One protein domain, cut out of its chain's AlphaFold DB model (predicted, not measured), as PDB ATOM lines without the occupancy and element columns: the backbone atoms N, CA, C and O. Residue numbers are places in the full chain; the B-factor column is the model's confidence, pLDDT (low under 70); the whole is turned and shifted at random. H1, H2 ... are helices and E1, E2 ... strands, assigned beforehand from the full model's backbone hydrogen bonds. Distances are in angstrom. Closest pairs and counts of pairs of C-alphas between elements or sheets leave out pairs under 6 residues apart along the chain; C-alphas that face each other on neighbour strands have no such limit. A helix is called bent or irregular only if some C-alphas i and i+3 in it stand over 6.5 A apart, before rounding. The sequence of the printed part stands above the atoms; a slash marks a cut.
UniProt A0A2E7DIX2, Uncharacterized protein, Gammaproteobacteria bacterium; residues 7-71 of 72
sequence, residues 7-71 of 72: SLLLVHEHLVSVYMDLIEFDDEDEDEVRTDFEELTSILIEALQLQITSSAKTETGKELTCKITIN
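Overview. This is residues 7 to 71 of the 72 residues of an uncharacterized protein of Gammaproteobacteria bacterium (UniProt A0A2E7DIX2). A two-stranded hairpin, E1 and E2, and a hairpin of two helices, H1 and H2, follow each other to make an elongated whole. H2 and E1 meet at a corner about residues 48 and 49, and the first residues of H1, 7 to 11, come near E1 inside that corner. The printed part has 65 residues, with two named helices and then two named strands in the order H1, H2, E1, E2; the sheet, E1 - E2, is antiparallel and the class is mixed, helices and strands. It is only just loose, close to extended, with a radius of gyration of the C-alphas of 15.7 A, and a rod spanning 52 by 25 by 15 A.

Along the chain. E1, residues 50 to 57, and E2, residues 63 to 70, each measure 22.7 A from first to last C-alpha; C-alpha 70 is at (-27.080, -31.554, 40.204). H2, residues 27 to 47, measures 30.2 A, has a kink of 27 degrees near residue 34 and is irregular, with C-alphas 28 and 31 7.8 A apart. H1, residues 7 to 22, measures 22.8 A and begins at C-alpha 7, (-25.336, -43.701, 31.846).

Arrangement. E1 and E2 form a hairpin, antiparallel at 164 degrees; N 53 and O 67 are within hydrogen-bond range at 2.9 A, as are N 65 and O 55 at 3.0 A. The closest C-alphas of H1 and E1, those of Leu 8 and Ile 52, are 6.5 A apart. H1 and H2, a helical hairpin, touch, with the C-alphas of Val 16 and Phe 37 closest at 5.6 A. They run opposite ways at a steep tilt of 45 degrees. E2 is apart from H1 and from H2. Every O i to N i+4 pair is within hydrogen-bond range in H1, and 15 of 17 are in H2.

Size, cuts and confidence. The two C-alphas farthest apart, those of Glu 28 and Thr 60, are 51.8 A apart. The printed part has no cut, and its three links between named elements are tight. The mean pLDDT of the printed part is 83.2; residues 54 to 66 and residue 71 are under 70.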
ATOM      1  N   SER A   7     -26.383 -44.686  31.540       79.38
ATOM      2  CA  SER A   7     -25.336 -43.701  31.846       79.38
ATOM      3  C   SER A   7     -25.126 -43.512  33.350       79.38
ATOM      4  O   SER A   7     -24.006 -43.274  33.798       79.38
ATOM      5  N   LEU A   8     -26.206 -43.595  34.130       83.88
ATOM      6  CA  LEU A   8     -26.162 -43.476  35.585       83.88
ATOM      7  C   LEU A   8     -25.570 -44.734  36.216       83.88
ATOM      8  O   LEU A   8     -24.777 -44.619  37.145       83.88
ATOM      9  N   LEU A   9     -25.893 -45.908  35.662       87.50
ATOM     10  CA  LEU A   9     -25.280 -47.170  36.070       87.50
ATOM     11  C   LEU A   9     -23.766 -47.159  35.808       87.50
ATOM     12  O   LEU A   9     -22.997 -47.499  36.698       87.50
ATOM     13  N   LEU A  10     -23.333 -46.675  34.639       87.19
ATOM     14  CA  LEU A  10     -21.907 -46.547  34.318       87.19
ATOM     15  C   LEU A  10     -21.165 -45.638  35.313       87.19
ATOM     16  O   LEU A  10     -20.045 -45.936  35.722       87.19
ATOM     17  N   VAL A  11     -21.772 -44.508  35.695       87.38
ATOM     18  CA  VAL A  11     -21.173 -43.597  36.681       87.38
ATOM     19  C   VAL A  11     -21.158 -44.211  38.074       87.38
ATOM     20  O   VAL A  11     -20.165 -44.050  38.776       87.38
ATOM     21  N   HIS A  12     -22.213 -44.930  38.458       91.94
ATOM     22  CA  HIS A  12     -22.254 -45.668  39.720       91.94
ATOM     23  C   HIS A  12     -21.107 -46.685  39.798       91.94
ATOM     24  O   HIS A  12     -20.268 -46.575  40.691       91.94
ATOM     25  N   GLU A  13     -20.984 -47.575  38.810       93.19
ATOM     26  CA  GLU A  13     -19.926 -48.594  38.767       93.19
ATOM     27  C   GLU A  13     -18.520 -47.975  38.771       93.19
ATOM     28  O   GLU A  13     -17.617 -48.462  39.454       93.19
ATOM     29  N   HIS A  14     -18.326 -46.871  38.041       92.62
ATOM     30  CA  HIS A  14     -17.038 -46.186  38.006       92.62
ATOM     31  C   HIS A  14     -16.665 -45.571  39.360       92.62
ATOM     32  O   HIS A  14     -15.511 -45.663  39.768       92.62
ATOM     33  N   LEU A  15     -17.622 -44.961  40.066       92.12
ATOM     34  CA  LEU A  15     -17.376 -44.388  41.391       92.12
ATOM     35  C   LEU A  15     -17.016 -45.470  42.410       92.12
ATOM     36  O   LEU A  15     -16.042 -45.297  43.139       92.12
ATOM     37  N   VAL A  16     -17.731 -46.598  42.405       95.56
ATOM     38  CA  VAL A  16     -17.410 -47.754  43.257       95.56
ATOM     39  C   VAL A  16     -15.990 -48.247  42.980       95.56
ATOM     40  O   VAL A  16     -15.210 -48.399  43.913       95.56
ATOM     41  N   SER A  17     -15.613 -48.414  41.708       95.81
ATOM     42  CA  SER A  17     -14.248 -48.816  41.332       95.81
ATOM     43  C   SER A  17     -13.191 -47.838  41.842       95.81
ATOM     44  O   SER A  17     -12.161 -48.266  42.347       95.81
ATOM     45  N   VAL A  18     -13.440 -46.529  41.738       95.50
ATOM     46  CA  VAL A  18     -12.512 -45.512  42.249       95.50
ATOM     47  C   VAL A  18     -12.383 -45.599  43.770       95.50
ATOM     48  O   VAL A  18     -11.281 -45.437  44.284       95.50
ATOM     49  N   TYR A  19     -13.466 -45.863  44.505       94.25
ATOM     50  CA  TYR A  19     -13.386 -46.049  45.956       94.25
ATOM     51  C   TYR A  19     -12.576 -47.290  46.339       94.25
ATOM     52  O   TYR A  19     -11.727 -47.193  47.225       94.25
ATOM     53  N   MET A  20     -12.769 -48.402  45.623       94.38
ATOM     54  CA  MET A  20     -11.994 -49.633  45.813       94.38
ATOM     55  C   MET A  20     -10.496 -49.424  45.539       94.38
ATOM     56  O   MET A  20      -9.667 -49.946  46.271       94.38
ATOM     57  N   ASP A  21     -10.135 -48.614  44.540       94.25
ATOM     58  CA  ASP A  21      -8.728 -48.316  44.223       94.25
ATOM     59  C   ASP A  21      -8.051 -47.384  45.249       94.25
ATOM     60  O   ASP A  21      -6.822 -47.330  45.337       94.25
ATOM     61  N   LEU A  22      -8.833 -46.580  45.979       93.75
ATOM     62  CA  LEU A  22      -8.322 -45.543  46.884       93.75
ATOM     63  C   LEU A  22      -8.147 -46.008  48.330       93.75
ATOM     64  O   LEU A  22      -7.464 -45.324  49.097       93.75
ATOM     65  N   ILE A  23      -8.791 -47.106  48.720       91.12
ATOM     66  CA  ILE A  23      -8.800 -47.595  50.097       91.12
ATOM     67  C   ILE A  23      -8.076 -48.936  50.156       91.12
ATOM     68  O   ILE A  23      -8.345 -49.834  49.371       91.12
ATOM     69  N   GLU A  24      -7.143 -49.060  51.101       91.00
ATOM     70  CA  GLU A  24      -6.503 -50.333  51.430       91.00
ATOM     71  C   GLU A  24      -7.410 -51.112  52.391       91.00
ATOM     72  O   GLU A  24      -7.820 -50.585  53.428       91.00
ATOM     73  N   PHE A  25      -7.714 -52.358  52.046       90.75
ATOM     74  CA  PHE A  25      -8.477 -53.310  52.851       90.75
ATOM     75  C   PHE A  25      -7.863 -54.705  52.684       90.75
ATOM     76  O   PHE A  25      -7.107 -54.944  51.741       90.75
ATOM     77  N   ASP A  26      -8.149 -55.606  53.620       91.56
ATOM     78  CA  ASP A  26      -7.717 -56.997  53.511       91.56
ATOM     79  C   ASP A  26      -8.572 -57.715  52.453       91.56
ATOM     80  O   ASP A  26      -9.785 -57.516  52.400       91.56
ATOM     81  N   ASP A  27      -7.967 -58.582  51.629       87.25
ATOM     82  CA  ASP A  27      -8.679 -59.319  50.562       87.25
ATOM     83  C   ASP A  27      -9.875 -60.140  51.101       87.25
ATOM     84  O   ASP A  27     -10.813 -60.446  50.369       87.25
ATOM     85  N   GLU A  28      -9.852 -60.510  52.388       88.50
ATOM     86  CA  GLU A  28     -10.946 -61.227  53.060       88.50
ATOM     87  C   GLU A  28     -12.213 -60.365  53.238       88.50
ATOM     88  O   GLU A  28     -13.307 -60.922  53.341       88.50
ATOM     89  N   ASP A  29     -12.074 -59.035  53.198       93.38
ATOM     90  CA  ASP A  29     -13.148 -58.055  53.392       93.38
ATOM     91  C   ASP A  29     -13.620 -57.411  52.067       93.38
ATOM     92  O   ASP A  29     -14.523 -56.572  52.078       93.38
ATOM     93  N   GLU A  30     -13.047 -57.786  50.910       92.38
ATOM     94  CA  GLU A  30     -13.297 -57.137  49.605       92.38
ATOM     95  C   GLU A  30     -14.794 -57.041  49.257       92.38
ATOM     96  O   GLU A  30     -15.274 -55.984  48.839       92.38
ATOM     97  N   ASP A  31     -15.547 -58.127  49.453       94.19
ATOM     98  CA  ASP A  31     -16.979 -58.184  49.133       94.19
ATOM     99  C   ASP A  31     -17.821 -57.273  50.052       94.19
ATOM    100  O   ASP A  31     -18.793 -56.653  49.601       94.19
ATOM    101  N   GLU A  32     -17.456 -57.169  51.334       95.12
ATOM    102  CA  GLU A  32     -18.140 -56.309  52.312       95.12
ATOM    103  C   GLU A  32     -17.857 -54.834  52.007       95.12
ATOM    104  O   GLU A  32     -18.788 -54.044  51.839       95.12
ATOM    105  N   VAL A  33     -16.584 -54.486  51.807       94.81
ATOM    106  CA  VAL A  33     -16.146 -53.126  51.460       94.81
ATOM    107  C   VAL A  33     -16.780 -52.653  50.153       94.81
ATOM    108  O   VAL A  33     -17.254 -51.518  50.049       94.81
ATOM    109  N   ARG A  34     -16.849 -53.533  49.148       95.56
ATOM    110  CA  ARG A  34     -17.531 -53.230  47.890       95.56
ATOM    111  C   ARG A  34     -19.008 -52.921  48.110       95.56
ATOM    112  O   ARG A  34     -19.505 -51.949  47.543       95.56
ATOM    113  N   THR A  35     -19.696 -53.724  48.923       96.94
ATOM    114  CA  THR A  35     -21.118 -53.521  49.238       96.94
ATOM    115  C   THR A  35     -21.337 -52.156  49.896       96.94
ATOM    116  O   THR A  35     -22.201 -51.394  49.457       96.94
ATOM    117  N   ASP A  36     -20.495 -51.789  50.863       96.06
ATOM    118  CA  ASP A  36     -20.550 -50.484  51.528       96.06
ATOM    119  C   ASP A  36     -20.363 -49.317  50.540       96.06
ATOM    120  O   ASP A  36     -21.078 -48.309  50.600       96.06
ATOM    121  N   PHE A  37     -19.437 -49.438  49.583       97.00
ATOM    122  CA  PHE A  37     -19.252 -48.412  48.555       97.00
ATOM    123  C   PHE A  37     -20.389 -48.356  47.536       97.00
ATOM    124  O   PHE A  37     -20.721 -47.263  47.065       97.00
ATOM    125  N   GLU A  38     -21.013 -49.483  47.197       96.81
ATOM    126  CA  GLU A  38     -22.207 -49.513  46.347       96.81
ATOM    127  C   GLU A  38     -23.381 -48.775  47.017       96.81
ATOM    128  O   GLU A  38     -24.072 -47.978  46.361       96.81
ATOM    129  N   GLU A  39     -23.566 -48.954  48.329       96.69
ATOM    130  CA  GLU A  39     -24.566 -48.232  49.125       96.69
ATOM    131  C   GLU A  39     -24.246 -46.735  49.225       96.69
ATOM    132  O   GLU A  39     -25.099 -45.892  48.918       96.69
ATOM    133  N   LEU A  40     -23.003 -46.380  49.568       95.38
ATOM    134  CA  LEU A  40     -22.548 -44.990  49.640       95.38
ATOM    135  C   LEU A  40     -22.747 -44.259  48.305       95.38
ATOM    136  O   LEU A  40     -23.234 -43.126  48.274       95.38
ATOM    137  N   THR A  41     -22.393 -44.906  47.195       94.31
ATOM    138  CA  THR A  41     -22.539 -44.341  45.846       94.31
ATOM    139  C   THR A  41     -24.005 -44.098  45.506       94.31
ATOM    140  O   THR A  41     -24.342 -43.044  44.962       94.31
ATOM    141  N   SER A  42     -24.887 -45.028  45.875       92.62
ATOM    142  CA  SER A  42     -26.333 -44.882  45.676       92.62
ATOM    143  C   SER A  42     -26.876 -43.675  46.444       92.62
ATOM    144  O   SER A  42     -27.533 -42.815  45.856       92.62
ATOM    145  N   ILE A  43     -26.510 -43.540  47.725       93.94
ATOM    146  CA  ILE A  43     -26.902 -42.399  48.566       93.94
ATOM    147  C   ILE A  43     -26.386 -41.080  47.982       93.94
ATOM    148  O   ILE A  43     -27.124 -40.096  47.941       93.94
ATOM    149  N   LEU A  44     -25.137 -41.034  47.511       90.81
ATOM    150  CA  LEU A  44     -24.555 -39.833  46.901       90.81
ATOM    151  C   LEU A  44     -25.292 -39.418  45.628       90.81
ATOM    152  O   LEU A  44     -25.596 -38.237  45.451       90.81
ATOM    153  N   ILE A  45     -25.594 -40.374  44.747       88.75
ATOM    154  CA  ILE A  45     -26.335 -40.119  43.508       88.75
ATOM    155  C   ILE A  45     -27.728 -39.566  43.812       88.75
ATOM    156  O   ILE A  45     -28.137 -38.573  43.201       88.75
ATOM    157  N   GLU A  46     -28.427 -40.165  44.777       88.56
ATOM    158  CA  GLU A  46     -29.745 -39.710  45.219       88.56
ATOM    159  C   GLU A  46     -29.688 -38.319  45.864       88.56
ATOM    160  O   GLU A  46     -30.468 -37.438  45.499       88.56
ATOM    161  N   ALA A  47     -28.734 -38.085  46.770       88.19
ATOM    162  CA  ALA A  47     -28.580 -36.819  47.486       88.19
ATOM    163  C   ALA A  47     -28.221 -35.652  46.556       88.19
ATOM    164  O   ALA A  47     -28.654 -34.522  46.780       88.19
ATOM    165  N   LEU A  48     -27.443 -35.918  45.506       85.75
ATOM    166  CA  LEU A  48     -27.067 -34.925  44.500       85.75
ATOM    167  C   LEU A  48     -28.105 -34.792  43.376       85.75
ATOM    168  O   LEU A  48     -27.924 -33.962  42.485       85.75
ATOM    169  N   GLN A  49     -29.168 -35.609  43.388       84.25
ATOM    170  CA  GLN A  49     -30.155 -35.707  42.306       84.25
ATOM    171  C   GLN A  49     -29.483 -35.727  40.925       84.25
ATOM    172  O   GLN A  49     -29.853 -34.976  40.013       84.25
ATOM    173  N   LEU A  50     -28.432 -36.543  40.809       80.06
ATOM    174  CA  LEU A  50     -27.545 -36.556  39.655       80.06
ATOM    175  C   LEU A  50     -28.324 -36.931  38.390       80.06
ATOM    176  O   LEU A  50     -28.861 -38.029  38.262       80.06
ATOM    177  N   GLN A  51     -28.358 -36.009  37.431       80.69
ATOM    178  CA  GLN A  51     -28.872 -36.254  36.089       80.69
ATOM    179  C   GLN A  51     -27.739 -36.185  35.080       80.69
ATOM    180  O   GLN A  51     -27.079 -35.152  34.929       80.69
ATOM    181  N   ILE A  52     -27.556 -37.278  34.350       74.69
ATOM    182  CA  ILE A  52     -26.585 -37.374  33.269       74.69
ATOM    183  C   ILE A  52     -27.363 -37.351  31.967       74.69
ATOM    184  O   ILE A  52     -28.247 -38.164  31.735       74.69
ATOM    185  N   THR A  53     -27.045 -36.391  31.110       73.44
ATOM    186  CA  THR A  53     -27.607 -36.329  29.763       73.44
ATOM    187  C   THR A  53     -26.468 -36.337  28.766       73.44
ATOM    188  O   THR A  53     -25.606 -35.457  28.773       73.44
ATOM    189  N   SER A  54     -26.451 -37.349  27.904       67.38
ATOM    190  CA  SER A  54     -25.542 -37.402  26.765       67.38
ATOM    191  C   SER A  54     -26.300 -37.081  25.486       67.38
ATOM    192  O   SER A  54     -27.366 -37.644  25.236       67.38
ATOM    193  N   SER A  55     -25.739 -36.219  24.643       63.75
ATOM    194  CA  SER A  55     -26.207 -36.053  23.267       63.75
ATOM    195  C   SER A  55     -25.046 -36.269  22.307       63.75
ATOM    196  O   SER A  55     -23.957 -35.722  22.494       63.75
ATOM    197  N   ALA A  56     -25.284 -37.088  21.288       60.28
ATOM    198  CA  ALA A  56     -24.376 -37.264  20.168       60.28
ATOM    199  C   ALA A  56     -24.975 -36.532  18.964       60.28
ATOM    200  O   ALA A  56     -26.066 -36.878  18.507       60.28
ATOM    201  N   LYS A  57     -24.283 -35.511  18.449       55.88
ATOM    202  CA  LYS A  57     -24.667 -34.838  17.200       55.88
ATOM    203  C   LYS A  57     -23.754 -35.336  16.085       55.88
ATOM    204  O   LYS A  57     -22.540 -35.207  16.175       55.88
ATOM    205  N   THR A  58     -24.329 -35.917  15.034       58.84
ATOM    206  CA  THR A  58     -23.567 -36.443  13.891       58.84
ATOM    207  C   THR A  58     -24.086 -35.860  12.580       58.84
ATOM    208  O   THR A  58     -24.887 -36.471  11.890       58.84
ATOM    209  N   GLU A  59     -23.606 -34.666  12.219       53.66
ATOM    210  CA  GLU A  59     -23.740 -34.164  10.838       53.66
ATOM    211  C   GLU A  59     -22.382 -33.939  10.152       53.66
ATOM    212  O   GLU A  59     -22.293 -34.128   8.946       53.66
ATOM    213  N   THR A  60     -21.291 -33.635  10.873       61.56
ATOM    214  CA  THR A  60     -19.951 -33.445  10.255       61.56
ATOM    215  C   THR A  60     -18.734 -33.743  11.149       61.56
ATOM    216  O   THR A  60     -17.605 -33.723  10.665       61.56
ATOM    217  N   GLY A  61     -18.904 -34.073  12.429       54.19
ATOM    218  CA  GLY A  61     -17.784 -34.327  13.337       54.19
ATOM    219  C   GLY A  61     -18.272 -34.987  14.615       54.19
ATOM    220  O   GLY A  61     -19.364 -34.688  15.083       54.19
ATOM    221  N   LYS A  62     -17.499 -35.947  15.122       60.25
ATOM    222  CA  LYS A  62     -17.832 -36.791  16.274       60.25
ATOM    223  C   LYS A  62     -17.815 -35.961  17.562       60.25
ATOM    224  O   LYS A  62     -16.788 -35.910  18.229       60.25
ATOM    225  N   GLU A  63     -18.923 -35.313  17.896       54.38
ATOM    226  CA  GLU A  63     -19.054 -34.563  19.145       54.38
ATOM    227  C   GLU A  63     -20.014 -35.284  20.096       54.38
ATOM    228  O   GLU A  63     -21.197 -35.482  19.798       54.38
ATOM    229  N   LEU A  64     -19.470 -35.707  21.240       60.47
ATOM    230  CA  LEU A  64     -20.225 -36.217  22.377       60.47
ATOM    231  C   LEU A  64     -20.285 -35.102  23.419       60.47
ATOM    232  O   LEU A  64     -19.264 -34.731  23.992       60.47
ATOM    233  N   THR A  65     -21.480 -34.580  23.677       64.44
ATOM    234  CA  THR A  65     -21.701 -33.673  24.805       64.44
ATOM    235  C   THR A  65     -22.274 -34.477  25.960       64.44
ATOM    236  O   THR A  65     -23.382 -35.003  25.847       64.44
ATOM    237  N   CYS A  66     -21.528 -34.559  27.060       62.88
ATOM    238  CA  CYS A  66     -22.008 -35.073  28.338       62.88
ATOM    239  C   CYS A  66     -22.292 -33.891  29.269       62.88
ATOM    240  O   CYS A  66     -21.426 -33.040  29.475       62.88
ATOM    241  N   LYS A  67     -23.505 -33.830  29.817       74.44
ATOM    242  CA  LYS A  67     -23.895 -32.844  30.821       74.44
ATOM    243  C   LYS A  67     -24.324 -33.564  32.090       74.44
ATOM    244  O   LYS A  67     -25.313 -34.296  32.084       74.44
ATOM    245  N   ILE A  68     -23.598 -33.285  33.166       75.81
ATOM    246  CA  ILE A  68     -23.929 -33.703  34.526       75.81
ATOM    247  C   ILE A  68     -24.601 -32.512  35.208       75.81
ATOM    248  O   ILE A  68     -24.037 -31.418  35.249       75.81
ATOM    249  N   THR A  69     -25.824 -32.707  35.690       77.31
ATOM    250  CA  THR A  69     -26.587 -31.683  36.413       77.31
ATOM    251  C   THR A  69     -26.887 -32.194  37.814       77.31
ATOM    252  O   THR A  69     -27.277 -33.348  37.976       77.31
ATOM    253  N   ILE A  70     -26.687 -31.334  38.811       76.94
ATOM    254  CA  ILE A  70     -27.080 -31.554  40.204       76.94
ATOM    255  C   ILE A  70     -28.319 -30.690  40.405       76.94
ATOM    256  O   ILE A  70     -28.226 -29.462  40.314       76.94
ATOM    257  N   ASN A  71     -29.475 -31.319  40.592       68.19
ATOM    258  CA  ASN A  71     -30.713 -30.593  40.845       68.19
ATOM    259  C   ASN A  71     -30.818 -30.370  42.363       68.19
ATOM    260  O   ASN A  71     -30.840 -31.324  43.134       68.19
TER     261      ASN A  71